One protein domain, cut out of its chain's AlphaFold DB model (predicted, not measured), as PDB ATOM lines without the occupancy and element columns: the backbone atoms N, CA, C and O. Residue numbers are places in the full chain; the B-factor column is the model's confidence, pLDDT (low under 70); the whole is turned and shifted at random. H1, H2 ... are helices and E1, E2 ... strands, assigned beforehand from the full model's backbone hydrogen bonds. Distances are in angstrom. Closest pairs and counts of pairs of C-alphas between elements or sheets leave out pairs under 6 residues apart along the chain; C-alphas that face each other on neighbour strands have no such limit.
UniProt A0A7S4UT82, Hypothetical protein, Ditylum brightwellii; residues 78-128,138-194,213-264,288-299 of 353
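AT A GLANCE: This is residues 78 to 128, 138 to 194, 213 to 264 and 288 to 299 of the 353 residues of the protein "Hypothetical protein" of Ditylum brightwellii (UniProt A0A7S4UT82). A twisted five-stranded sheet forms a wall with helices over one face and no named helix over the other: H1 runs along its middle, between H3, which runs along E4, and H4, which slants over the E1 edge. H2 packs steeply on H3, away from the sheet, and residues 236 to 248 stick out as an arm. The printed part has 172 residues, with four named helices and five named strands in the order E1 H1 H2 H3 E2 E3 H4 E4 E5. The mixed sheet runs E1 E3 E2 E4 E5; the class is mixed, helices and strands, in two layers, the helices on one face of the sheet. It is compact, with a radius of gyration of the C-alphas of 16.8 A and spans of 52 by 47 by 33 A.

HOW THE PARTS SIT: Start at edge strand E1, residues 78 to 82, parallel to E3, residues 185 to 190; N 81 and O 188 are 2.8 A apart. E3 forms a hairpin with E2, residues 169 to 177, where N 174 and O 187 are 2.8 A apart. E2 is antiparallel to E4, residues 253 to 261, with N 257 and O 173 at 2.8 A. Edge strand E5, residues 289 to 293, is antiparallel to E4, with no N and O within hydrogen-bond range. Now find H1, residues 91 to 108, at a height over the sheet of 9.9 A, over E2 and, only just, E3, with 3 C-alphas. On the same face H4, residues 213 to 238, is over E1, and touches H1 at a steep tilt of 41 degrees, closest at the C-alphas of Ala 97 and Thr 221, 5.7 A. H3, residues 138 to 166, is over E4 and touches H1 at a shallow tilt of 32 degrees, only just short of steep; their closest C-alphas, Pro 91 and Phe 164, are 5.2 A apart. H2, residues 116 to 128, touches H3 at a steep tilt of 69 degrees, only just short of about perpendicular, closest at the C-alphas of Leu 123 and Thr 147, 5.6 A. In each helix every O i to N i+4 pair is within hydrogen-bond range.

IN THESE COORDINATES: Find C-alpha 78 at (90.834, 85.924, 147.284), where E1 begins. H1 spans 25.6 A, and H3 runs 42.3 A from C-alpha 138 at (119.541, 110.612, 139.608). E2 spans 23.3 A, H4 37.6 A and E4 25.9 A; E5 ends at C-alpha 293, (87.018, 95.693, 131.358).

THE WHOLE: The farthest C-alphas, Trp 138 and Gln 264, are 53.9 A apart. Across the cuts, C-alphas 128 and 138 are 20.5 A apart, 194 and 213 18.7 A, 264 and 288 8.7 A. The link from H4 to E4 is long. Look for pLDDT under 70 in 38 residues, among them 239 to 252 and 288 to 299.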
ATOM      1  N   THR A  78      92.071  85.173 147.538       78.38
ATOM      2  CA  THR A  78      90.834  85.924 147.284       78.38
ATOM      3  C   THR A  78      90.310  86.531 148.565       78.38
ATOM      4  O   THR A  78      90.091  85.829 149.550       78.38
ATOM      5  N   LEU A  79      90.096  87.841 148.543       78.19
ATOM      6  CA  LEU A  79      89.591  88.590 149.683       78.19
ATOM      7  C   LEU A  79      88.321  89.335 149.268       78.19
ATOM      8  O   LEU A  79      88.367  90.198 148.391       78.19
ATOM      9  N   SER A  80      87.190  88.977 149.881       82.06
ATOM     10  CA  SER A  80      85.881  89.591 149.625       82.06
ATOM     11  C   SER A  80      85.538  90.590 150.725       82.06
ATOM     12  O   SER A  80      85.467  90.228 151.900       82.06
ATOM     13  N   ILE A  81      85.307  91.846 150.352       80.88
ATOM     14  CA  ILE A  81      84.904  92.914 151.267       80.88
ATOM     15  C   ILE A  81      83.479  93.322 150.924       80.88
ATOM     16  O   ILE A  81      83.200  93.814 149.830       80.88
ATOM     17  N   HIS A  82      82.580  93.153 151.888       81.75
ATOM     18  CA  HIS A  82      81.181  93.540 151.763       81.75
ATOM     19  C   HIS A  82      80.929  94.870 152.474       81.75
ATOM     20  O   HIS A  82      81.189  95.008 153.671       81.75
ATOM     21  N   LEU A  83      80.352  95.839 151.764       78.19
ATOM     22  CA  LEU A  83      79.879  97.101 152.342       78.19
ATOM     23  C   LEU A  83      78.455  96.934 152.907       78.19
ATOM     24  O   LEU A  83      77.511  97.586 152.476       78.19
ATOM     25  N   SER A  84      78.277  96.012 153.854       61.12
ATOM     26  CA  SER A  84      76.973  95.432 154.224       61.12
ATOM     27  C   SER A  84      76.059  96.285 155.120       61.12
ATOM     28  O   SER A  84      75.093  95.756 155.657       61.12
ATOM     29  N   LYS A  85      76.321  97.585 155.328       63.97
ATOM     30  CA  LYS A  85      75.571  98.383 156.330       63.97
ATOM     31  C   LYS A  85      75.251  99.835 155.958       63.97
ATOM     32  O   LYS A  85      74.762 100.561 156.817       63.97
ATOM     33  N   SER A  86      75.527 100.286 154.733       59.59
ATOM     34  CA  SER A  86      75.211 101.671 154.340       59.59
ATOM     35  C   SER A  86      73.959 101.691 153.459       59.59
ATOM     36  O   SER A  86      74.036 101.196 152.334       59.59
ATOM     37  N   PRO A  87      72.813 102.228 153.930       59.56
ATOM     38  CA  PRO A  87      71.567 102.270 153.155       59.56
ATOM     39  C   PRO A  87      71.665 103.189 151.930       59.56
ATOM     40  O   PRO A  87      70.890 103.056 150.990       59.56
ATOM     41  N   ILE A  88      72.650 104.092 151.915       71.00
ATOM     42  CA  ILE A  88      72.920 104.991 150.799       71.00
ATOM     43  C   ILE A  88      74.391 104.829 150.441       71.00
ATOM     44  O   ILE A  88      75.288 105.124 151.233       71.00
ATOM     45  N   VAL A  89      74.640 104.304 149.249       80.75
ATOM     46  CA  VAL A  89      75.979 104.199 148.679       80.75
ATOM     47  C   VAL A  89      75.969 105.033 147.407       80.75
ATOM     48  O   VAL A  89      75.533 104.579 146.351       80.75
ATOM     49  N   THR A  90      76.385 106.292 147.536       88.50
ATOM     50  CA  THR A  90      76.536 107.198 146.395       88.50
ATOM     51  C   THR A  90      77.749 106.787 145.552       88.50
ATOM     52  O   THR A  90      78.689 106.182 146.080       88.50
ATOM     53  N   PRO A  91      77.795 107.151 144.258       89.50
ATOM     54  CA  PRO A  91      78.972 106.945 143.412       89.50
ATOM     55  C   PRO A  91      80.273 107.490 144.022       89.50
ATOM     56  O   PRO A  91      81.314 106.844 143.922       89.50
ATOM     57  N   SER A  92      80.210 108.636 144.715       90.06
ATOM     58  CA  SER A  92      81.369 109.231 145.398       90.06
ATOM     59  C   SER A  92      81.907 108.325 146.505       90.06
ATOM     60  O   SER A  92      83.110 108.099 146.594       90.06
ATOM     61  N   ILE A  93      81.018 107.714 147.292       89.38
ATOM     62  CA  ILE A  93      81.384 106.779 148.356       89.38
ATOM     63  C   ILE A  93      81.970 105.488 147.770       89.38
ATOM     64  O   ILE A  93      82.957 104.975 148.300       89.38
ATOM     65  N   GLN A  94      81.398 104.961 146.680       90.25
ATOM     66  CA  GLN A  94      81.946 103.780 145.993       90.25
ATOM     67  C   GLN A  94      83.357 104.050 145.481       90.25
ATOM     68  O   GLN A  94      84.271 103.252 145.700       90.25
ATOM     69  N   HIS A  95      83.549 105.212 144.857       92.06
ATOM     70  CA  HIS A  95      84.850 105.665 144.392       92.06
ATOM     71  C   HIS A  95      85.844 105.839 145.538       92.06
ATOM     72  O   HIS A  95      86.952 105.309 145.458       92.06
ATOM     73  N   ALA A  96      85.449 106.498 146.630       90.38
ATOM     74  CA  ALA A  96      86.287 106.676 147.811       90.38
ATOM     75  C   ALA A  96      86.708 105.327 148.415       90.38
ATOM     76  O   ALA A  96      87.881 105.138 148.737       90.38
ATOM     77  N   ALA A  97      85.781 104.368 148.496       90.56
ATOM     78  CA  ALA A  97      86.052 103.014 148.961       90.56
ATOM     79  C   ALA A  97      87.083 102.293 148.073       90.56
ATOM     80  O   ALA A  97      88.078 101.779 148.591       90.56
ATOM     81  N   VAL A  98      86.896 102.307 146.746       92.25
ATOM     82  CA  VAL A  98      87.853 101.712 145.793       92.25
ATOM     83  C   VAL A  98      89.207 102.400 145.880       92.25
ATOM     84  O   VAL A  98      90.222 101.720 145.999       92.25
ATOM     85  N   ARG A  99      89.239 103.735 145.861       92.81
ATOM     86  CA  ARG A  99      90.467 104.533 145.938       92.81
ATOM     87  C   ARG A  99      91.278 104.189 147.181       92.81
ATOM     88  O   ARG A  99      92.488 103.975 147.084       92.81
ATOM     89  N   SER A 100      90.628 104.133 148.338       90.94
ATOM     90  CA  SER A 100      91.274 103.832 149.614       90.94
ATOM     91  C   SER A 100      91.790 102.397 149.676       90.94
ATOM     92  O   SER A 100      92.947 102.178 150.041       90.94
ATOM     93  N   LEU A 101      90.970 101.423 149.269       90.75
ATOM     94  CA  LEU A 101      91.367 100.017 149.236       90.75
ATOM     95  C   LEU A 101      92.539  99.793 148.278       90.75
ATOM     96  O   LEU A 101      93.546  99.203 148.658       90.75
ATOM     97  N   LEU A 102      92.432 100.310 147.055       91.94
ATOM     98  CA  LEU A 102      93.457 100.181 146.028       91.94
ATOM     99  C   LEU A 102      94.774 100.821 146.469       91.94
ATOM    100  O   LEU A 102      95.818 100.187 146.369       91.94
ATOM    101  N   SER A 103      94.725 102.033 147.029       91.50
ATOM    102  CA  SER A 103      95.898 102.696 147.615       91.50
ATOM    103  C   SER A 103      96.612 101.801 148.623       91.50
ATOM    104  O   SER A 103      97.836 101.667 148.601       91.50
ATOM    105  N   HIS A 104      95.833 101.182 149.511       89.75
ATOM    106  CA  HIS A 104      96.364 100.358 150.581       89.75
ATOM    107  C   HIS A 104      96.938  99.037 150.054       89.75
ATOM    108  O   HIS A 104      98.036  98.654 150.453       89.75
ATOM    109  N   ILE A 105      96.265  98.381 149.104       90.06
ATOM    110  CA  ILE A 105      96.768  97.179 148.421       90.06
ATOM    111  C   ILE A 105      98.093  97.483 147.714       90.06
ATOM    112  O   ILE A 105      99.079  96.782 147.926       90.06
ATOM    113  N   LEU A 106      98.145  98.550 146.912       90.25
ATOM    114  CA  LEU A 106      99.335  98.900 146.134       90.25
ATOM    115  C   LEU A 106     100.538  99.219 147.022       90.25
ATOM    116  O   LEU A 106     101.657  98.815 146.705       90.25
ATOM    117  N   TYR A 107     100.316  99.902 148.144       89.25
ATOM    118  CA  TYR A 107     101.372 100.187 149.108       89.25
ATOM    119  C   TYR A 107     101.815  98.928 149.870       89.25
ATOM    120  O   TYR A 107     102.997  98.598 149.890       89.25
ATOM    121  N   THR A 108     100.875  98.173 150.450       87.88
ATOM    122  CA  THR A 108     101.192  96.987 151.273       87.88
ATOM    123  C   THR A 108     101.849  95.861 150.477       87.88
ATOM    124  O   THR A 108     102.717  95.164 151.000       87.88
ATOM    125  N   ARG A 109     101.501  95.712 149.193       86.06
ATOM    126  CA  ARG A 109     102.137  94.747 148.280       86.06
ATOM    127  C   ARG A 109     103.446  95.252 147.673       86.06
ATOM    128  O   ARG A 109     104.098  94.514 146.936       86.06
ATOM    129  N   GLY A 110     103.854  96.481 147.993       85.44
ATOM    130  CA  GLY A 110     105.074  97.092 147.476       85.44
ATOM    131  C   GLY A 110     105.026  97.351 145.972       85.44
ATOM    132  O   GLY A 110     106.074  97.345 145.332       85.44
ATOM    133  N   VAL A 111     103.826  97.544 145.408       86.25
ATOM    134  CA  VAL A 111     103.636  97.973 144.013       86.25
ATOM    135  C   VAL A 111     103.986  99.456 143.858       86.25
ATOM    136  O   VAL A 111     104.512  99.879 142.832       86.25
ATOM    137  N   ILE A 112     103.703 100.252 144.888       85.12
ATOM    138  CA  ILE A 112     104.086 101.663 144.974       85.12
ATOM    139  C   ILE A 112     105.032 101.824 146.175       85.12
ATOM    140  O   ILE A 112     104.783 101.223 147.222       85.12
ATOM    141  N   PRO A 113     106.118 102.613 146.054       78.56
ATOM    142  CA  PRO A 113     107.129 102.740 147.108       78.56
ATOM    143  C   PRO A 113     106.662 103.520 148.346       78.56
ATOM    144  O   PRO A 113     107.280 103.408 149.400       78.56
ATOM    145  N   CYS A 114     105.603 104.321 148.233       82.94
ATOM    146  CA  CYS A 114     105.076 105.156 149.309       82.94
ATOM    147  C   CYS A 114     103.536 105.183 149.295       82.94
ATOM    148  O   CYS A 114     102.917 104.800 148.295       82.94
ATOM    149  N   PRO A 115     102.891 105.624 150.391       86.81
ATOM    150  CA  PRO A 115     101.454 105.854 150.414       86.81
ATOM    151  C   PRO A 115     101.018 106.801 149.291       86.81
ATOM    152  O   PRO A 115     101.655 107.819 149.027       86.81
ATOM    153  N   THR A 116      99.892 106.498 148.652       84.88
ATOM    154  CA  THR A 116      99.374 107.275 147.513       84.88
ATOM    155  C   THR A 116      99.077 108.733 147.854       84.88
ATOM    156  O   THR A 116      99.173 109.576 146.971       84.88
ATOM    157  N   SER A 117      98.768 109.062 149.111       85.12
ATOM    158  CA  SER A 117      98.636 110.454 149.557       85.12
ATOM    159  C   SER A 117      99.933 111.237 149.355       85.12
ATOM    160  O   SER A 117      99.896 112.328 148.803       85.12
ATOM    161  N   GLN A 118     101.079 110.651 149.713       85.31
ATOM    162  CA  GLN A 118     102.400 111.248 149.489       85.31
ATOM    163  C   GLN A 118     102.755 111.278 147.999       85.31
ATOM    164  O   GLN A 118     103.364 112.220 147.510       85.31
ATOM    165  N   LEU A 119     102.353 110.251 147.249       81.50
ATOM    166  CA  LEU A 119     102.561 110.214 145.804       81.50
ATOM    167  C   LEU A 119     101.804 111.355 145.095       81.50
ATOM    168  O   LEU A 119     102.346 112.009 144.208       81.50
ATOM    169  N   LEU A 120     100.563 111.628 145.500       82.81
ATOM    170  CA  LEU A 120      99.749 112.691 144.911       82.81
ATOM    171  C   LEU A 120     100.243 114.088 145.306       82.81
ATOM    172  O   LEU A 120     100.283 114.962 144.445       82.81
ATOM    173  N   THR A 121     100.722 114.292 146.537       83.06
ATOM    174  CA  THR A 121     101.330 115.582 146.911       83.06
ATOM    175  C   THR A 121     102.599 115.868 146.111       83.06
ATOM    176  O   THR A 121     102.834 117.015 145.739       83.06
ATOM    177  N   THR A 122     103.395 114.849 145.754       76.00
ATOM    178  CA  THR A 122     104.547 115.066 144.856       76.00
ATOM    179  C   THR A 122     104.129 115.519 143.460       76.00
ATOM    180  O   THR A 122     104.835 116.322 142.852       76.00
ATOM    181  N   LEU A 123     102.976 115.060 142.960       79.44
ATOM    182  CA  LEU A 123     102.430 115.519 141.685       79.44
ATOM    183  C   LEU A 123     102.016 116.996 141.772       79.44
ATOM    184  O   LEU A 123     102.396 117.788 140.910       79.44
ATOM    185  N   GLU A 124     101.319 117.382 142.841       81.56
ATOM    186  CA  GLU A 124     100.908 118.771 143.088       81.56
ATOM    187  C   GLU A 124     102.117 119.705 143.248       81.56
ATOM    188  O   GLU A 124     102.190 120.743 142.588       81.56
ATOM    189  N   ASN A 125     103.121 119.309 144.031       77.06
ATOM    190  CA  ASN A 125     104.330 120.105 144.248       77.06
ATOM    191  C   ASN A 125     105.189 120.207 142.983       77.06
ATOM    192  O   ASN A 125     105.674 121.290 142.669       77.06
ATOM    193  N   SER A 126     105.289 119.138 142.184       69.94
ATOM    194  CA  SER A 126     106.020 119.171 140.905       69.94
ATOM    195  C   SER A 126     105.435 120.170 139.896       69.94
ATOM    196  O   SER A 126     106.149 120.675 139.027       69.94
ATOM    197  N   SER A 127     104.139 120.485 140.012       67.69
ATOM    198  CA  SER A 127     103.498 121.520 139.196       67.69
ATOM    199  C   SER A 127     103.871 122.939 139.646       67.69
ATOM    200  O   SER A 127     103.953 123.838 138.809       67.69
ATOM    201  N   ARG A 128     104.158 123.125 140.944       67.12
ATOM    202  CA  ARG A 128     104.511 124.413 141.563       67.12
ATOM    203  C   ARG A 128     106.012 124.712 141.504       67.12
ATOM    204  O   ARG A 128     106.395 125.844 141.236       67.12
ATOM    205  N   TRP A 138     120.279 111.768 139.079       54.12
ATOM    206  CA  TRP A 138     119.541 110.612 139.608       54.12
ATOM    207  C   TRP A 138     118.208 111.004 140.244       54.12
ATOM    208  O   TRP A 138     117.217 110.298 140.053       54.12
ATOM    209  N   SER A 139     118.162 112.160 140.910       70.94
ATOM    210  CA  SER A 139     116.929 112.685 141.499       70.94
ATOM    211  C   SER A 139     115.898 113.015 140.408       70.94
ATOM    212  O   SER A 139     114.742 112.613 140.514       70.94
ATOM    213  N   LYS A 140     116.343 113.585 139.272       76.75
ATOM    214  CA  LYS A 140     115.485 113.854 138.101       76.75
ATOM    215  C   LYS A 140     114.797 112.589 137.581       76.75
ATOM    216  O   LYS A 140     113.586 112.588 137.421       76.75
ATOM    217  N   ARG A 141     115.531 111.490 137.364       77.00
ATOM    218  CA  ARG A 141     114.944 110.244 136.820       77.00
ATOM    219  C   ARG A 141     113.933 109.603 137.768       77.00
ATOM    220  O   ARG A 141     112.871 109.179 137.320       77.00
ATOM    221  N   VAL A 142     114.263 109.530 139.057       77.69
ATOM    222  CA  VAL A 142     113.357 108.980 140.076       77.69
ATOM    223  C   VAL A 142     112.108 109.850 140.190       77.69
ATOM    224  O   VAL A 142     111.003 109.317 140.189       77.69
ATOM    225  N   HIS A 143     112.266 111.174 140.189       78.75
ATOM    226  CA  HIS A 143     111.154 112.117 140.238       78.75
ATOM    227  C   HIS A 143     110.268 112.052 138.983       78.75
ATOM    228  O   HIS A 143     109.047 111.983 139.100       78.75
ATOM    229  N   THR A 144     110.843 111.982 137.777       82.62
ATOM    230  CA  THR A 144     110.075 111.805 136.530       82.62
ATOM    231  C   THR A 144     109.303 110.485 136.525       82.62
ATOM    232  O   THR A 144     108.148 110.442 136.107       82.62
ATOM    233  N   GLN A 145     109.904 109.398 137.014       81.94
ATOM    234  CA  GLN A 145     109.198 108.120 137.108       81.94
ATOM    235  C   GLN A 145     108.087 108.170 138.164       81.94
ATOM    236  O   GLN A 145     106.984 107.703 137.900       81.94
ATOM    237  N   ALA A 146     108.347 108.763 139.332       81.25
ATOM    238  CA  ALA A 146     107.359 108.912 140.395       81.25
ATOM    239  C   ALA A 146     106.162 109.760 139.943       81.25
ATOM    240  O   ALA A 146     105.022 109.338 140.114       81.25
ATOM    241  N   THR A 147     106.409 110.897 139.290       83.06
ATOM    242  CA  THR A 147     105.359 111.769 138.739       83.06
ATOM    243  C   THR A 147     104.567 111.078 137.631       83.06
ATOM    244  O   THR A 147     103.343 111.179 137.612       83.06
ATOM    245  N   LYS A 148     105.221 110.297 136.759       85.88
ATOM    246  CA  LYS A 148     104.534 109.464 135.758       85.88
ATOM    247  C   LYS A 148     103.651 108.390 136.400       85.88
ATOM    248  O   LYS A 148     102.525 108.183 135.965       85.88
ATOM    249  N   CYS A 149     104.135 107.708 137.436       83.06
ATOM    250  CA  CYS A 149     103.324 106.741 138.176       83.06
ATOM    251  C   CYS A 149     102.148 107.427 138.889       83.06
ATOM    252  O   CYS A 149     101.040 106.894 138.884       83.06
ATOM    253  N   ALA A 150     102.366 108.617 139.455       85.81
ATOM    254  CA  ALA A 150     101.330 109.410 140.109       85.81
ATOM    255  C   ALA A 150     100.237 109.856 139.142       85.81
ATOM    256  O   ALA A 150      99.057 109.700 139.451       85.81
ATOM    257  N   SER A 151     100.610 110.349 137.959       87.56
ATOM    258  CA  SER A 151      99.645 110.770 136.945       87.56
ATOM    259  C   SER A 151      98.842 109.592 136.395       87.56
ATOM    260  O   SER A 151      97.625 109.693 136.281       87.56
ATOM    261  N   GLN A 152      99.482 108.445 136.143       86.69
ATOM    262  CA  GLN A 152      98.790 107.218 135.725       86.69
ATOM    263  C   GLN A 152      97.809 106.720 136.790       86.69
ATOM    264  O   GLN A 152      96.673 106.369 136.472       86.69
ATOM    265  N   TYR A 153      98.231 106.716 138.057       87.75
ATOM    266  CA  TYR A 153      97.368 106.349 139.173       87.75
ATOM    267  C   TYR A 153      96.173 107.305 139.295       87.75
ATOM    268  O   TYR A 153      95.035 106.857 139.420       87.75
ATOM    269  N   HIS A 154      96.415 108.615 139.201       89.44
ATOM    270  CA  HIS A 154      95.360 109.622 139.246       89.44
ATOM    271  C   HIS A 154      94.366 109.464 138.089       89.44
ATOM    272  O   HIS A 154      93.162 109.436 138.331       89.44
ATOM    273  N   GLN A 155      94.851 109.283 136.856       89.81
ATOM    274  CA  GLN A 155      93.997 109.082 135.683       89.81
ATOM    275  C   GLN A 155      93.098 107.854 135.843       89.81
ATOM    276  O   GLN A 155      91.895 107.932 135.623       89.81
ATOM    277  N   MET A 156      93.656 106.732 136.293       89.44
ATOM    278  CA  MET A 156      92.875 105.526 136.555       89.44
ATOM    279  C   MET A 156      91.784 105.770 137.608       89.44
ATOM    280  O   MET A 156      90.666 105.283 137.456       89.44
ATOM    281  N   LEU A 157      92.075 106.522 138.676       90.56
ATOM    282  CA  LEU A 157      91.049 106.874 139.657       90.56
ATOM    283  C   LEU A 157      89.941 107.735 139.043       90.56
ATOM    284  O   LEU A 157      88.780 107.526 139.391       90.56
ATOM    285  N   GLN A 158      90.272 108.670 138.151       91.69
ATOM    286  CA  GLN A 158      89.268 109.462 137.435       91.69
ATOM    287  C   GLN A 158      88.404 108.577 136.534       91.69
ATOM    288  O   GLN A 158      87.182 108.661 136.593       91.69
ATOM    289  N   ASP A 159      89.008 107.645 135.797       88.62
ATOM    290  CA  ASP A 159      88.272 106.705 134.944       88.62
ATOM    291  C   ASP A 159      87.283 105.850 135.755       88.62
ATOM    292  O   ASP A 159      86.144 105.624 135.338       88.62
ATOM    293  N   VAL A 160      87.700 105.386 136.938       89.44
ATOM    294  CA  VAL A 160      86.833 104.636 137.859       89.44
ATOM    295  C   VAL A 160      85.677 105.510 138.356       89.44
ATOM    296  O   VAL A 160      84.539 105.040 138.392       89.44
ATOM    297  N   LEU A 161      85.934 106.778 138.693       92.31
ATOM    298  CA  LEU A 161      84.888 107.729 139.084       92.31
ATOM    299  C   LEU A 161      83.869 107.923 137.961       92.31
ATOM    300  O   LEU A 161      82.672 107.796 138.203       92.31
ATOM    301  N   THR A 162      84.334 108.160 136.732       91.00
ATOM    302  CA  THR A 162      83.470 108.314 135.555       91.00
ATOM    303  C   THR A 162      82.584 107.089 135.334       91.00
ATOM    304  O   THR A 162      81.430 107.216 134.929       91.00
ATOM    305  N   ILE A 163      83.083 105.885 135.619       89.38
ATOM    306  CA  ILE A 163      82.288 104.660 135.490       89.38
ATOM    307  C   ILE A 163      81.218 104.577 136.578       89.38
ATOM    308  O   ILE A 163      80.079 104.251 136.257       89.38
ATOM    309  N   PHE A 164      81.543 104.923 137.823       90.12
ATOM    310  CA  PHE A 164      80.556 104.965 138.903       90.12
ATOM    311  C   PHE A 164      79.470 106.024 138.687       90.12
ATOM    312  O   PHE A 164      78.325 105.809 139.082       90.12
ATOM    313  N   THR A 165      79.799 107.160 138.064       91.50
ATOM    314  CA  THR A 165      78.798 108.187 137.734       91.50
ATOM    315  C   THR A 165      77.935 107.789 136.541       91.50
ATOM    316  O   THR A 165      76.755 108.125 136.505       91.50
ATOM    317  N   SER A 166      78.498 107.046 135.585       89.31
ATOM    318  CA  SER A 166      77.790 106.639 134.368       89.31
ATOM    319  C   SER A 166      76.958 105.372 134.555       89.31
ATOM    320  O   SER A 166      75.954 105.186 133.868       89.31
ATOM    321  N   VAL A 167      77.380 104.460 135.437       88.75
ATOM    322  CA  VAL A 167      76.779 103.130 135.542       88.75
ATOM    323  C   VAL A 167      76.701 102.624 136.979       88.75
ATOM    324  O   VAL A 167      77.601 102.813 137.790       88.75
ATOM    325  N   LYS A 168      75.627 101.885 137.280       86.94
ATOM    326  CA  LYS A 168      75.469 101.172 138.552       86.94
ATOM    327  C   LYS A 168      76.403  99.960 138.604       86.94
ATOM    328  O   LYS A 168      76.169  98.935 137.956       86.94
ATOM    329  N   VAL A 169      77.455 100.074 139.404       87.19
ATOM    330  CA  VAL A 169      78.438  99.011 139.635       87.19
ATOM    331  C   VAL A 169      78.037  98.208 140.873       87.19
ATOM    332  O   VAL A 169      77.798  98.777 141.936       87.19
ATOM    333  N   LYS A 170      77.975  96.875 140.751       87.62
ATOM    334  CA  LYS A 170      77.712  95.982 141.898       87.62
ATOM    335  C   LYS A 170      78.986  95.460 142.544       87.62
ATOM    336  O   LYS A 170      79.011  95.202 143.743       87.62
ATOM    337  N   CYS A 171      80.030  95.273 141.746       89.81
ATOM    338  CA  CYS A 171      81.264  94.658 142.197       89.81
ATOM    339  C   CYS A 171      82.463  95.260 141.471       89.81
ATOM    340  O   CYS A 171      82.421  95.479 140.259       89.81
ATOM    341  N   VAL A 172      83.550  95.466 142.209       91.50
ATOM    342  CA  VAL A 172      84.870  95.801 141.669       91.50
ATOM    343  C   VAL A 172      85.816  94.658 142.003       91.50
ATOM    344  O   VAL A 172      85.938  94.268 143.159       91.50
ATOM    345  N   LEU A 173      86.485  94.130 140.986       91.19
ATOM    346  CA  LEU A 173      87.506  93.103 141.099       91.19
ATOM    347  C   LEU A 173      88.871  93.735 140.810       91.19
ATOM    348  O   LEU A 173      89.128  94.217 139.709       91.19
ATOM    349  N   ILE A 174      89.760  93.720 141.796       91.88
ATOM    350  CA  ILE A 174      91.148  94.160 141.663       91.88
ATOM    351  C   ILE A 174      92.013  92.908 141.646       91.88
ATOM    352  O   ILE A 174      91.936  92.081 142.547       91.88
ATOM    353  N   THR A 175      92.856  92.768 140.635       89.88
ATOM    354  CA  THR A 175      93.745  91.615 140.486       89.88
ATOM    355  C   THR A 175      95.199  92.063 140.441       89.88
ATOM    356  O   THR A 175      95.535  93.076 139.820       89.88
ATOM    357  N   LEU A 176      96.063  91.303 141.114       88.69
ATOM    358  CA  LEU A 176      97.513  91.461 141.072       88.69
ATOM    359  C   LEU A 176      98.135  90.195 140.499       88.69
ATOM    360  O   LEU A 176      97.926  89.092 141.008       88.69
ATOM    361  N   GLY A 177      98.930  90.331 139.444       88.69
ATOM    362  CA  GLY A 177      99.568  89.175 138.831       88.69
ATOM    363  C   GLY A 177     100.143  89.444 137.447       88.69
ATOM    364  O   GLY A 177     100.225  90.590 137.012       88.69
ATOM    365  N   PRO A 178     100.593  88.390 136.749       83.69
ATOM    366  CA  PRO A 178     101.055  88.500 135.368       83.69
ATOM    367  C   PRO A 178      99.909  88.759 134.378       83.69
ATOM    368  O   PRO A 178     100.132  89.375 133.337       83.69
ATOM    369  N   SER A 179      98.697  88.274 134.672       84.62
ATOM    370  CA  SER A 179      97.523  88.432 133.813       84.62
ATOM    371  C   SER A 179      96.223  88.296 134.603       84.62
ATOM    372  O   SER A 179      96.227  87.769 135.714       84.62
ATOM    373  N   PHE A 180      95.118  88.694 133.975       79.00
ATOM    374  CA  PHE A 180      93.788  88.678 134.584       79.00
ATOM    375  C   PHE A 180      93.241  87.253 134.713       79.00
ATOM    376  O   PHE A 180      92.456  86.967 135.606       79.00
ATOM    377  N   VAL A 181      93.687  86.356 133.825       84.56
ATOM    378  CA  VAL A 181      93.309  84.933 133.794       84.56
ATOM    379  C   VAL A 181      94.092  84.127 134.836       84.56
ATOM    380  O   VAL A 181      93.582  83.169 135.406       84.56
ATOM    381  N   HIS A 182      95.328  84.542 135.122       83.25
ATOM    382  CA  HIS A 182      96.194  83.912 136.121       83.25
ATOM    383  C   HIS A 182      96.688  84.936 137.150       83.25
ATOM    384  O   HIS A 182      97.890  85.228 137.204       83.25
ATOM    385  N   PRO A 183      95.780  85.541 137.934       87.06
ATOM    386  CA  PRO A 183      96.175  86.470 138.971       87.06
ATOM    387  C   PRO A 183      96.771  85.698 140.145       87.06
ATOM    388  O   PRO A 183      96.328  84.605 140.486       87.06
ATOM    389  N   LYS A 184      97.788  86.284 140.775       87.19
ATOM    390  CA  LYS A 184      98.348  85.758 142.024       87.19
ATOM    391  C   LYS A 184      97.439  86.092 143.201       87.19
ATOM    392  O   LYS A 184      97.342  85.325 144.150       87.19
ATOM    393  N   GLU A 185      96.789  87.248 143.132       87.62
ATOM    394  CA  GLU A 185      95.906  87.751 144.173       87.62
ATOM    395  C   GLU A 185      94.699  88.436 143.533       87.62
ATOM    396  O   GLU A 185      94.818  89.106 142.500       87.62
ATOM    397  N   GLN A 186      93.539  88.268 144.156       90.00
ATOM    398  CA  GLN A 186      92.274  88.858 143.757       90.00
ATOM    399  C   GLN A 186      91.601  89.510 144.970       90.00
ATOM    400  O   GLN A 186      91.541  88.954 146.065       90.00
ATOM    401  N   TYR A 187      91.048  90.694 144.759       88.81
ATOM    402  CA  TYR A 187      90.325  91.451 145.765       88.81
ATOM    403  C   TYR A 187      88.971  91.835 145.197       88.81
ATOM    404  O   TYR A 187      88.887  92.512 144.174       88.81
ATOM    405  N   VAL A 188      87.916  91.396 145.864       89.31
ATOM    406  CA  VAL A 188      86.536  91.595 145.441       89.31
ATOM    407  C   VAL A 188      85.898  92.589 146.400       89.31
ATOM    408  O   VAL A 188      85.802  92.335 147.598       89.31
ATOM    409  N   LEU A 189      85.468  93.735 145.884       90.62
ATOM    410  CA  LEU A 189      84.703  94.724 146.633       90.62
ATOM    411  C   LEU A 189      83.253  94.682 146.162       90.62
ATOM    412  O   LEU A 189      82.957  95.011 145.013       90.62
ATOM    413  N   LEU A 190      82.359  94.281 147.062       90.00
ATOM    414  CA  LEU A 190      80.934  94.127 146.792       90.00
ATOM    415  C   LEU A 190      80.158  95.314 147.359       90.00
ATOM    416  O   LEU A 190      80.221  95.613 148.558       90.00
ATOM    417  N   PHE A 191      79.400  95.971 146.485       88.50
ATOM    418  CA  PHE A 191      78.508  97.060 146.847       88.50
ATOM    419  C   PHE A 191      77.098  96.523 147.097       88.50
ATOM    420  O   PHE A 191      76.621  95.676 146.334       88.50
ATOM    421  N   PRO A 192      76.406  97.013 148.140       84.94
ATOM    422  CA  PRO A 192      75.016  96.659 148.352       84.94
ATOM    423  C   PRO A 192      74.207  97.114 147.138       84.94
ATOM    424  O   PRO A 192      74.314  98.255 146.682       84.94
ATOM    425  N   THR A 193      73.404  96.201 146.596       77.88
ATOM    426  CA  THR A 193      72.394  96.597 145.617       77.88
ATOM    427  C   THR A 193      71.303  97.313 146.409       77.88
ATOM    428  O   THR A 193      70.850  96.740 147.402       77.88
ATOM    429  N   PRO A 194      70.904  98.546 146.041       71.12
ATOM    430  CA  PRO A 194      69.808  99.207 146.730       71.12
ATOM    431  C   PRO A 194      68.600  98.265 146.694       71.12
ATOM    432  O   PRO A 194      68.334  97.692 145.627       71.12
ATOM    433  N   LEU A 213      79.421 114.814 154.076       79.62
ATOM    434  CA  LEU A 213      79.737 113.676 153.201       79.62
ATOM    435  C   LEU A 213      81.180 113.176 153.405       79.62
ATOM    436  O   LEU A 213      81.434 111.978 153.506       79.62
ATOM    437  N   GLN A 214      82.110 114.112 153.594       82.81
ATOM    438  CA  GLN A 214      83.524 113.853 153.844       82.81
ATOM    439  C   GLN A 214      83.795 113.016 155.108       82.81
ATOM    440  O   GLN A 214      84.644 112.125 155.087       82.81
ATOM    441  N   ARG A 215      83.077 113.258 156.216       85.06
ATOM    442  CA  ARG A 215      83.235 112.464 157.451       85.06
ATOM    443  C   ARG A 215      82.760 111.032 157.241       85.06
ATOM    444  O   ARG A 215      83.393 110.094 157.723       85.06
ATOM    445  N   MET A 216      81.668 110.864 156.500       80.44
ATOM    446  CA  MET A 216      81.150 109.544 156.159       80.44
ATOM    447  C   MET A 216      82.134 108.779 155.266       80.44
ATOM    448  O   MET A 216      82.423 107.619 155.550       80.44
ATOM    449  N   GLU A 217      82.709 109.427 154.249       82.94
ATOM    450  CA  GLU A 217      83.734 108.831 153.380       82.94
ATOM    451  C   GLU A 217      84.985 108.391 154.158       82.94
ATOM    452  O   GLU A 217      85.511 107.295 153.929       82.94
ATOM    453  N   GLN A 218      85.445 109.215 155.104       84.94
ATOM    454  CA  GLN A 218      86.582 108.898 155.971       84.94
ATOM    455  C   GLN A 218      86.294 107.697 156.879       84.94
ATOM    456  O   GLN A 218      87.112 106.779 156.972       84.94
ATOM    457  N   GLU A 219      85.126 107.661 157.521       84.69
ATOM    458  CA  GLU A 219      84.769 106.562 158.419       84.69
ATOM    459  C   GLU A 219      84.549 105.249 157.656       84.69
ATOM    460  O   GLU A 219      85.009 104.193 158.098       84.69
ATOM    461  N   LEU A 220      83.923 105.301 156.476       82.12
ATOM    462  CA  LEU A 220      83.790 104.139 155.595       82.12
ATOM    463  C   LEU A 220      85.151 103.616 155.150       82.12
ATOM    464  O   LEU A 220      85.408 102.417 155.253       82.12
ATOM    465  N   THR A 221      86.041 104.514 154.732       82.88
ATOM    466  CA  THR A 221      87.426 104.179 154.386       82.88
ATOM    467  C   THR A 221      88.124 103.466 155.544       82.88
ATOM    468  O   THR A 221      88.702 102.395 155.356       82.88
ATOM    469  N   ARG A 222      88.033 104.015 156.760       86.75
ATOM    470  CA  ARG A 222      88.663 103.439 157.955       86.75
ATOM    471  C   ARG A 222      88.132 102.039 158.262       86.75
ATOM    472  O   ARG A 222      88.915 101.135 158.559       86.75
ATOM    473  N   ARG A 223      86.813 101.840 158.179       85.75
ATOM    474  CA  ARG A 223      86.170 100.532 158.392       85.75
ATOM    475  C   ARG A 223      86.584  99.517 157.334       85.75
ATOM    476  O   ARG A 223      86.874  98.376 157.682       85.75
ATOM    477  N   LEU A 224      86.645  99.941 156.075       85.94
ATOM    478  CA  LEU A 224      87.042  99.098 154.954       85.94
ATOM    479  C   LEU A 224      88.486  98.616 155.130       85.94
ATOM    480  O   LEU A 224      88.737  97.415 155.095       85.94
ATOM    481  N   VAL A 225      89.417  99.530 155.414       86.06
ATOM    482  CA  VAL A 225      90.828  99.184 155.649       86.06
ATOM    483  C   VAL A 225      90.982  98.284 156.879       86.06
ATOM    484  O   VAL A 225      91.732  97.314 156.832       86.06
ATOM    485  N   ARG A 226      90.239  98.533 157.966       87.81
ATOM    486  CA  ARG A 226      90.258  97.642 159.138       87.81
ATOM    487  C   ARG A 226      89.762  96.233 158.796       87.81
ATOM    488  O   ARG A 226      90.406  95.268 159.190       87.81
ATOM    489  N   SER A 227      88.659  96.123 158.056       83.06
ATOM    490  CA  SER A 227      88.115  94.838 157.599       83.06
ATOM    491  C   SER A 227      89.114  94.089 156.709       83.06
ATOM    492  O   SER A 227      89.355  92.900 156.901       83.06
ATOM    493  N   TYR A 228      89.785  94.808 155.803       85.44
ATOM    494  CA  TYR A 228      90.873  94.272 154.986       85.44
ATOM    495  C   TYR A 228      92.014  93.703 155.839       85.44
ATOM    496  O   TYR A 228      92.414  92.557 155.642       85.44
ATOM    497  N   LEU A 229      92.511  94.469 156.816       85.81
ATOM    498  CA  LEU A 229      93.599  94.028 157.694       85.81
ATOM    499  C   LEU A 229      93.205  92.796 158.519       85.81
ATOM    500  O   LEU A 229      93.984  91.851 158.610       85.81
ATOM    501  N   GLN A 230      91.979  92.761 159.047       87.31
ATOM    502  CA  GLN A 230      91.447  91.601 159.772       87.31
ATOM    503  C   GLN A 230      91.311  90.366 158.870       87.31
ATOM    504  O   GLN A 230      91.630  89.249 159.279       87.31
ATOM    505  N   SER A 231      90.867  90.551 157.625       80.44
ATOM    506  CA  SER A 231      90.757  89.458 156.656       80.44
ATOM    507  C   SER A 231      92.129  88.905 156.254       80.44
ATOM    508  O   SER A 231      92.285  87.694 156.109       80.44
ATOM    509  N   ILE A 232      93.152  89.757 156.156       81.62
ATOM    510  CA  ILE A 232      94.533  89.298 155.961       81.62
ATOM    511  C   ILE A 232      95.030  88.525 157.174       81.62
ATOM    512  O   ILE A 232      95.589  87.447 157.011       81.62
ATOM    513  N   GLU A 233      94.826  89.045 158.383       84.81
ATOM    514  CA  GLU A 233      95.304  88.399 159.605       84.81
ATOM    515  C   GLU A 233      94.680  87.008 159.793       84.81
ATOM    516  O   GLU A 233      95.374  86.043 160.106       84.81
ATOM    517  N   THR A 234      93.376  86.881 159.543       83.56
ATOM    518  CA  THR A 234      92.670  85.591 159.591       83.56
ATOM    519  C   THR A 234      93.138  84.636 158.494       83.56
ATOM    520  O   THR A 234      93.369  83.461 158.771       83.56
ATOM    521  N   SER A 235      93.359  85.131 157.273       76.25
ATOM    522  CA  SER A 235      93.915  84.330 156.176       76.25
ATOM    523  C   SER A 235      95.330  83.822 156.491       76.25
ATOM    524  O   SER A 235      95.617  82.638 156.309       76.25
ATOM    525  N   LEU A 236      96.188  84.676 157.058       76.88
ATOM    526  CA  LEU A 236      97.553  84.328 157.466       76.88
ATOM    527  C   LEU A 236      97.596  83.329 158.626       76.88
ATOM    528  O   LEU A 236      98.497  82.501 158.673       76.88
ATOM    529  N   LYS A 237      96.638  83.374 159.558       82.00
ATOM    530  CA  LYS A 237      96.535  82.366 160.628       82.00
ATOM    531  C   LYS A 237      96.184  80.981 160.077       82.00
ATOM    532  O   LYS A 237      96.664  79.979 160.599       82.00
ATOM    533  N   ASN A 238      95.389  80.933 159.009       74.06
ATOM    534  CA  ASN A 238      94.924  79.685 158.404       74.06
ATOM    535  C   ASN A 238      95.915  79.109 157.379       74.06
ATOM    536  O   ASN A 238      95.982  77.896 157.191       74.06
ATOM    537  N   GLN A 239      96.709  79.958 156.727       65.62
ATOM    538  CA  GLN A 239      97.796  79.536 155.850       65.62
ATOM    539  C   GLN A 239      99.100  79.518 156.647       65.62
ATOM    540  O   GLN A 239      99.689  80.573 156.858       65.62
ATOM    541  N   LYS A 240      99.573  78.331 157.068       52.41
ATOM    542  CA  LYS A 240     100.932  78.143 157.622       52.41
ATOM    543  C   LYS A 240     101.923  78.969 156.796       52.41
ATOM    544  O   LYS A 240     102.145  78.638 155.636       52.41
ATOM    545  N   MET A 241     102.417  80.058 157.395       40.91
ATOM    546  CA  MET A 241     103.244  81.123 156.813       40.91
ATOM    547  C   MET A 241     103.792  80.818 155.412       40.91
ATOM    548  O   MET A 241     104.891  80.288 155.258       40.91
ATOM    549  N   PHE A 242     103.068  81.240 154.372       49.41
ATOM    550  CA  PHE A 242     103.741  81.619 153.136       49.41
ATOM    551  C   PHE A 242     104.443  82.946 153.428       49.41
ATOM    552  O   PHE A 242     103.880  84.022 153.226       49.41
ATOM    553  N   GLU A 243     105.676  82.881 153.934       49.53
ATOM    554  CA  GLU A 243     106.607  83.989 153.753       49.53
ATOM    555  C   GLU A 243     106.637  84.263 152.254       49.53
ATOM    556  O   GLU A 243     107.180  83.465 151.495       49.53
ATOM    557  N   ILE A 244     105.997  85.347 151.806       52.38
ATOM    558  CA  ILE A 244     106.112  85.793 150.422       52.38
ATOM    559  C   ILE A 244     107.594  86.113 150.256       52.38
ATOM    560  O   ILE A 244     108.053  87.131 150.790       52.38
ATOM    561  N   PRO A 245     108.381  85.264 149.571       46.62
ATOM    562  CA  PRO A 245     109.801  85.492 149.500       46.62
ATOM    563  C   PRO A 245     109.946  86.802 148.741       46.62
ATOM    564  O   PRO A 245     109.478  86.908 147.604       46.62
ATOM    565  N   ARG A 246     110.628  87.796 149.318       53.78
ATOM    566  CA  ARG A 246     111.057  89.010 148.598       53.78
ATOM    567  C   ARG A 246     112.125  88.674 147.534       53.78
ATOM    568  O   ARG A 246     113.057  89.436 147.297       53.78
ATOM    569  N   LYS A 247     112.032  87.504 146.890       48.59
ATOM    570  CA  LYS A 247     112.844  87.093 145.748       48.59
ATOM    571  C   LYS A 247     112.497  88.017 144.585       48.59
ATOM    572  O   LYS A 247     111.325  88.175 144.262       48.59
ATOM    573  N   LYS A 248     113.542  88.628 144.005       53.50
ATOM    574  CA  LYS A 248     113.576  89.454 142.778       53.50
ATOM    575  C   LYS A 248     112.173  89.768 142.240       53.50
ATOM    576  O   LYS A 248     111.668  89.003 141.423       53.50
ATOM    577  N   GLN A 249     111.579  90.869 142.713       51.16
ATOM    578  CA  GLN A 249     110.245  91.324 142.313       51.16
ATOM    579  C   GLN A 249     110.096  91.242 140.786       51.16
ATOM    580  O   GLN A 249     110.692  92.019 140.038       51.16
ATOM    581  N   SER A 250     109.346  90.238 140.328       57.12
ATOM    582  CA  SER A 250     108.806  90.195 138.976       57.12
ATOM    583  C   SER A 250     107.848  91.371 138.839       57.12
ATOM    584  O   SER A 250     107.064  91.595 139.762       57.12
ATOM    585  N   THR A 251     107.881  92.078 137.712       64.88
ATOM    586  CA  THR A 251     106.899  93.111 137.350       64.88
ATOM    587  C   THR A 251     105.484  92.623 137.670       64.88
ATOM    588  O   THR A 251     105.016  91.649 137.075       64.88
ATOM    589  N   GLN A 252     104.833  93.237 138.659       66.50
ATOM    590  CA  GLN A 252     103.438  92.950 138.979       66.50
ATOM    591  C   GLN A 252     102.565  93.861 138.122       66.50
ATOM    592  O   GLN A 252     102.746  95.078 138.135       66.50
ATOM    593  N   LYS A 253     101.627  93.276 137.369       78.81
ATOM    594  CA  LYS A 253     100.589  94.047 136.686       78.81
ATOM    595  C   LYS A 253      99.395  94.149 137.616       78.81
ATOM    596  O   LYS A 253      99.023  93.175 138.274       78.81
ATOM    597  N   VAL A 254      98.821  95.339 137.667       76.62
ATOM    598  CA  VAL A 254      97.605  95.602 138.422       76.62
ATOM    599  C   VAL A 254      96.499  95.776 137.401       76.62
ATOM    600  O   VAL A 254      96.637  96.521 136.430       76.62
ATOM    601  N   GLN A 255      95.411  95.043 137.580       80.69
ATOM    602  CA  GLN A 255      94.303  95.076 136.638       80.69
ATOM    603  C   GLN A 255      93.008  95.184 137.424       80.69
ATOM    604  O   GLN A 255      92.783  94.431 138.373       80.69
ATOM    605  N   ILE A 256      92.173  96.146 137.039       74.94
ATOM    606  CA  ILE A 256      90.886  96.408 137.675       74.94
ATOM    607  C   ILE A 256      89.802  96.060 136.665       74.94
ATOM    608  O   ILE A 256      89.766  96.607 135.564       74.94
ATOM    609  N   ALA A 257      88.917  95.153 137.053       75.25
ATOM    610  CA  ALA A 257      87.701  94.841 136.328       75.25
ATOM    611  C   ALA A 257      86.497  95.283 137.159       75.25
ATOM    612  O   ALA A 257      86.490  95.165 138.384       75.25
ATOM    613  N   MET A 258      85.465  95.792 136.496       72.81
ATOM    614  CA  MET A 258      84.234  96.202 137.161       72.81
ATOM    615  C   MET A 258      83.060  95.436 136.575       72.81
ATOM    616  O   MET A 258      82.849  95.412 135.360       72.81
ATOM    617  N   LEU A 259      82.293  94.801 137.459       76.50
ATOM    618  CA  LEU A 259      81.058  94.140 137.081       76.50
ATOM    619  C   LEU A 259      79.932  95.167 137.108       76.50
ATOM    620  O   LEU A 259      79.466  95.618 138.164       76.50
ATOM    621  N   VAL A 260      79.498  95.511 135.908       72.38
ATOM    622  CA  VAL A 260      78.396  96.418 135.657       72.38
ATOM    623  C   VAL A 260      77.114  95.601 135.530       72.38
ATOM    624  O   VAL A 260      77.017  94.687 134.708       72.38
ATOM    625  N   VAL A 261      76.101  95.947 136.326       65.69
ATOM    626  CA  VAL A 261      74.762  95.387 136.131       65.69
ATOM    627  C   VAL A 261      73.924  96.405 135.398       65.69
ATOM    628  O   VAL A 261      73.511  97.423 135.951       65.69
ATOM    629  N   ASN A 262      73.675  96.109 134.128       55.66
ATOM    630  CA  ASN A 262      72.820  96.934 133.308       55.66
ATOM    631  C   ASN A 262      71.362  96.584 133.623       55.66
ATOM    632  O   ASN A 262      70.795  95.649 133.065       55.66
ATOM    633  N   SER A 263      70.756  97.318 134.554       51.91
ATOM    634  CA  SER A 263      69.316  97.232 134.801       51.91
ATOM    635  C   SER A 263      68.581  98.058 133.748       51.91
ATOM    636  O   SER A 263      67.977  99.079 134.066       51.91
ATOM    637  N   GLN A 264      68.656  97.655 132.479       51.25
ATOM    638  CA  GLN A 264      67.704  98.165 131.502       51.25
ATOM    639  C   GLN A 264      66.372  97.473 131.770       51.25
ATOM    640  O   GLN A 264      66.135  96.363 131.295       51.25
ATOM    641  N   SER A 288      70.915  90.748 131.097       39.78
ATOM    642  CA  SER A 288      72.190  90.822 130.375       39.78
ATOM    643  C   SER A 288      73.199  91.587 131.231       39.78
ATOM    644  O   SER A 288      73.155  92.815 131.327       39.78
ATOM    645  N   SER A 289      74.109  90.864 131.883       41.88
ATOM    646  CA  SER A 289      75.307  91.450 132.482       41.88
ATOM    647  C   SER A 289      76.283  91.841 131.365       41.88
ATOM    648  O   SER A 289      76.517  91.087 130.422       41.88
ATOM    649  N   ARG A 290      76.846  93.051 131.441       48.28
ATOM    650  CA  ARG A 290      77.962  93.473 130.584       48.28
ATOM    651  C   ARG A 290      79.159  93.712 131.484       48.28
ATOM    652  O   ARG A 290      79.088  94.540 132.385       48.28
ATOM    653  N   ILE A 291      80.251  92.997 131.249       48.34
ATOM    654  CA  ILE A 291      81.505  93.243 131.956       48.34
ATOM    655  C   ILE A 291      82.242  94.344 131.198       48.34
ATOM    656  O   ILE A 291      82.585  94.178 130.028       48.34
ATOM    657  N   VAL A 292      82.471  95.477 131.859       50.59
ATOM    658  CA  VAL A 292      83.311  96.543 131.312       50.59
ATOM    659  C   VAL A 292      84.710  96.336 131.870       50.59
ATOM    660  O   VAL A 292      84.993  96.661 133.023       50.59
ATOM    661  N   VAL A 293      85.588  95.764 131.051       46.47
ATOM    662  CA  VAL A 293      87.018  95.693 131.358       46.47
ATOM    663  C   VAL A 293      87.694  96.894 130.721       46.47
ATOM    664  O   VAL A 293      87.483  97.186 129.549       46.47
ATOM    665  N   ARG A 294      88.465  97.626 131.523       51.09
ATOM    666  CA  ARG A 294      89.206  98.829 131.129       51.09
ATOM    667  C   ARG A 294      90.707  98.518 131.077       51.09
ATOM    668  O   ARG A 294      91.126  97.483 131.603       51.09
ATOM    669  N   PRO A 295      91.508  99.356 130.392       42.09
ATOM    670  CA  PRO A 295      92.899  99.049 130.109       42.09
ATOM    671  C   PRO A 295      93.698  98.769 131.380       42.09
ATOM    672  O   PRO A 295      93.585  99.430 132.410       42.09
ATOM    673  N   THR A 296      94.529  97.746 131.264       45.97
ATOM    674  CA  THR A 296      95.467  97.289 132.279       45.97
ATOM    675  C   THR A 296      96.601  98.295 132.416       45.97
ATOM    676  O   THR A 296      97.203  98.667 131.406       45.97
ATOM    677  N   PHE A 297      96.936  98.695 133.638       46.56
ATOM    678  CA  PHE A 297      98.068  99.575 133.899       46.56
ATOM    679  C   PHE A 297      99.249  98.755 134.417       46.56
ATOM    680  O   PHE A 297      99.129  97.878 135.273       46.56
ATOM    681  N   GLU A 298     100.418  99.028 133.852       45.53
ATOM    682  CA  GLU A 298     101.661  98.372 134.228       45.53
ATOM    683  C   GLU A 298     102.541  99.388 134.945       45.53
ATOM    684  O   GLU A 298     103.082 100.310 134.336       45.53
ATOM    685  N   ILE A 299     102.659  99.231 136.264       44.84
ATOM    686  CA  ILE A 299     103.583 100.028 137.065       44.84
ATOM    687  C   ILE A 299     104.919  99.289 137.058       44.84
ATOM    688  O   ILE A 299     105.145  98.336 137.804       44.84
TER     689      ILE A 299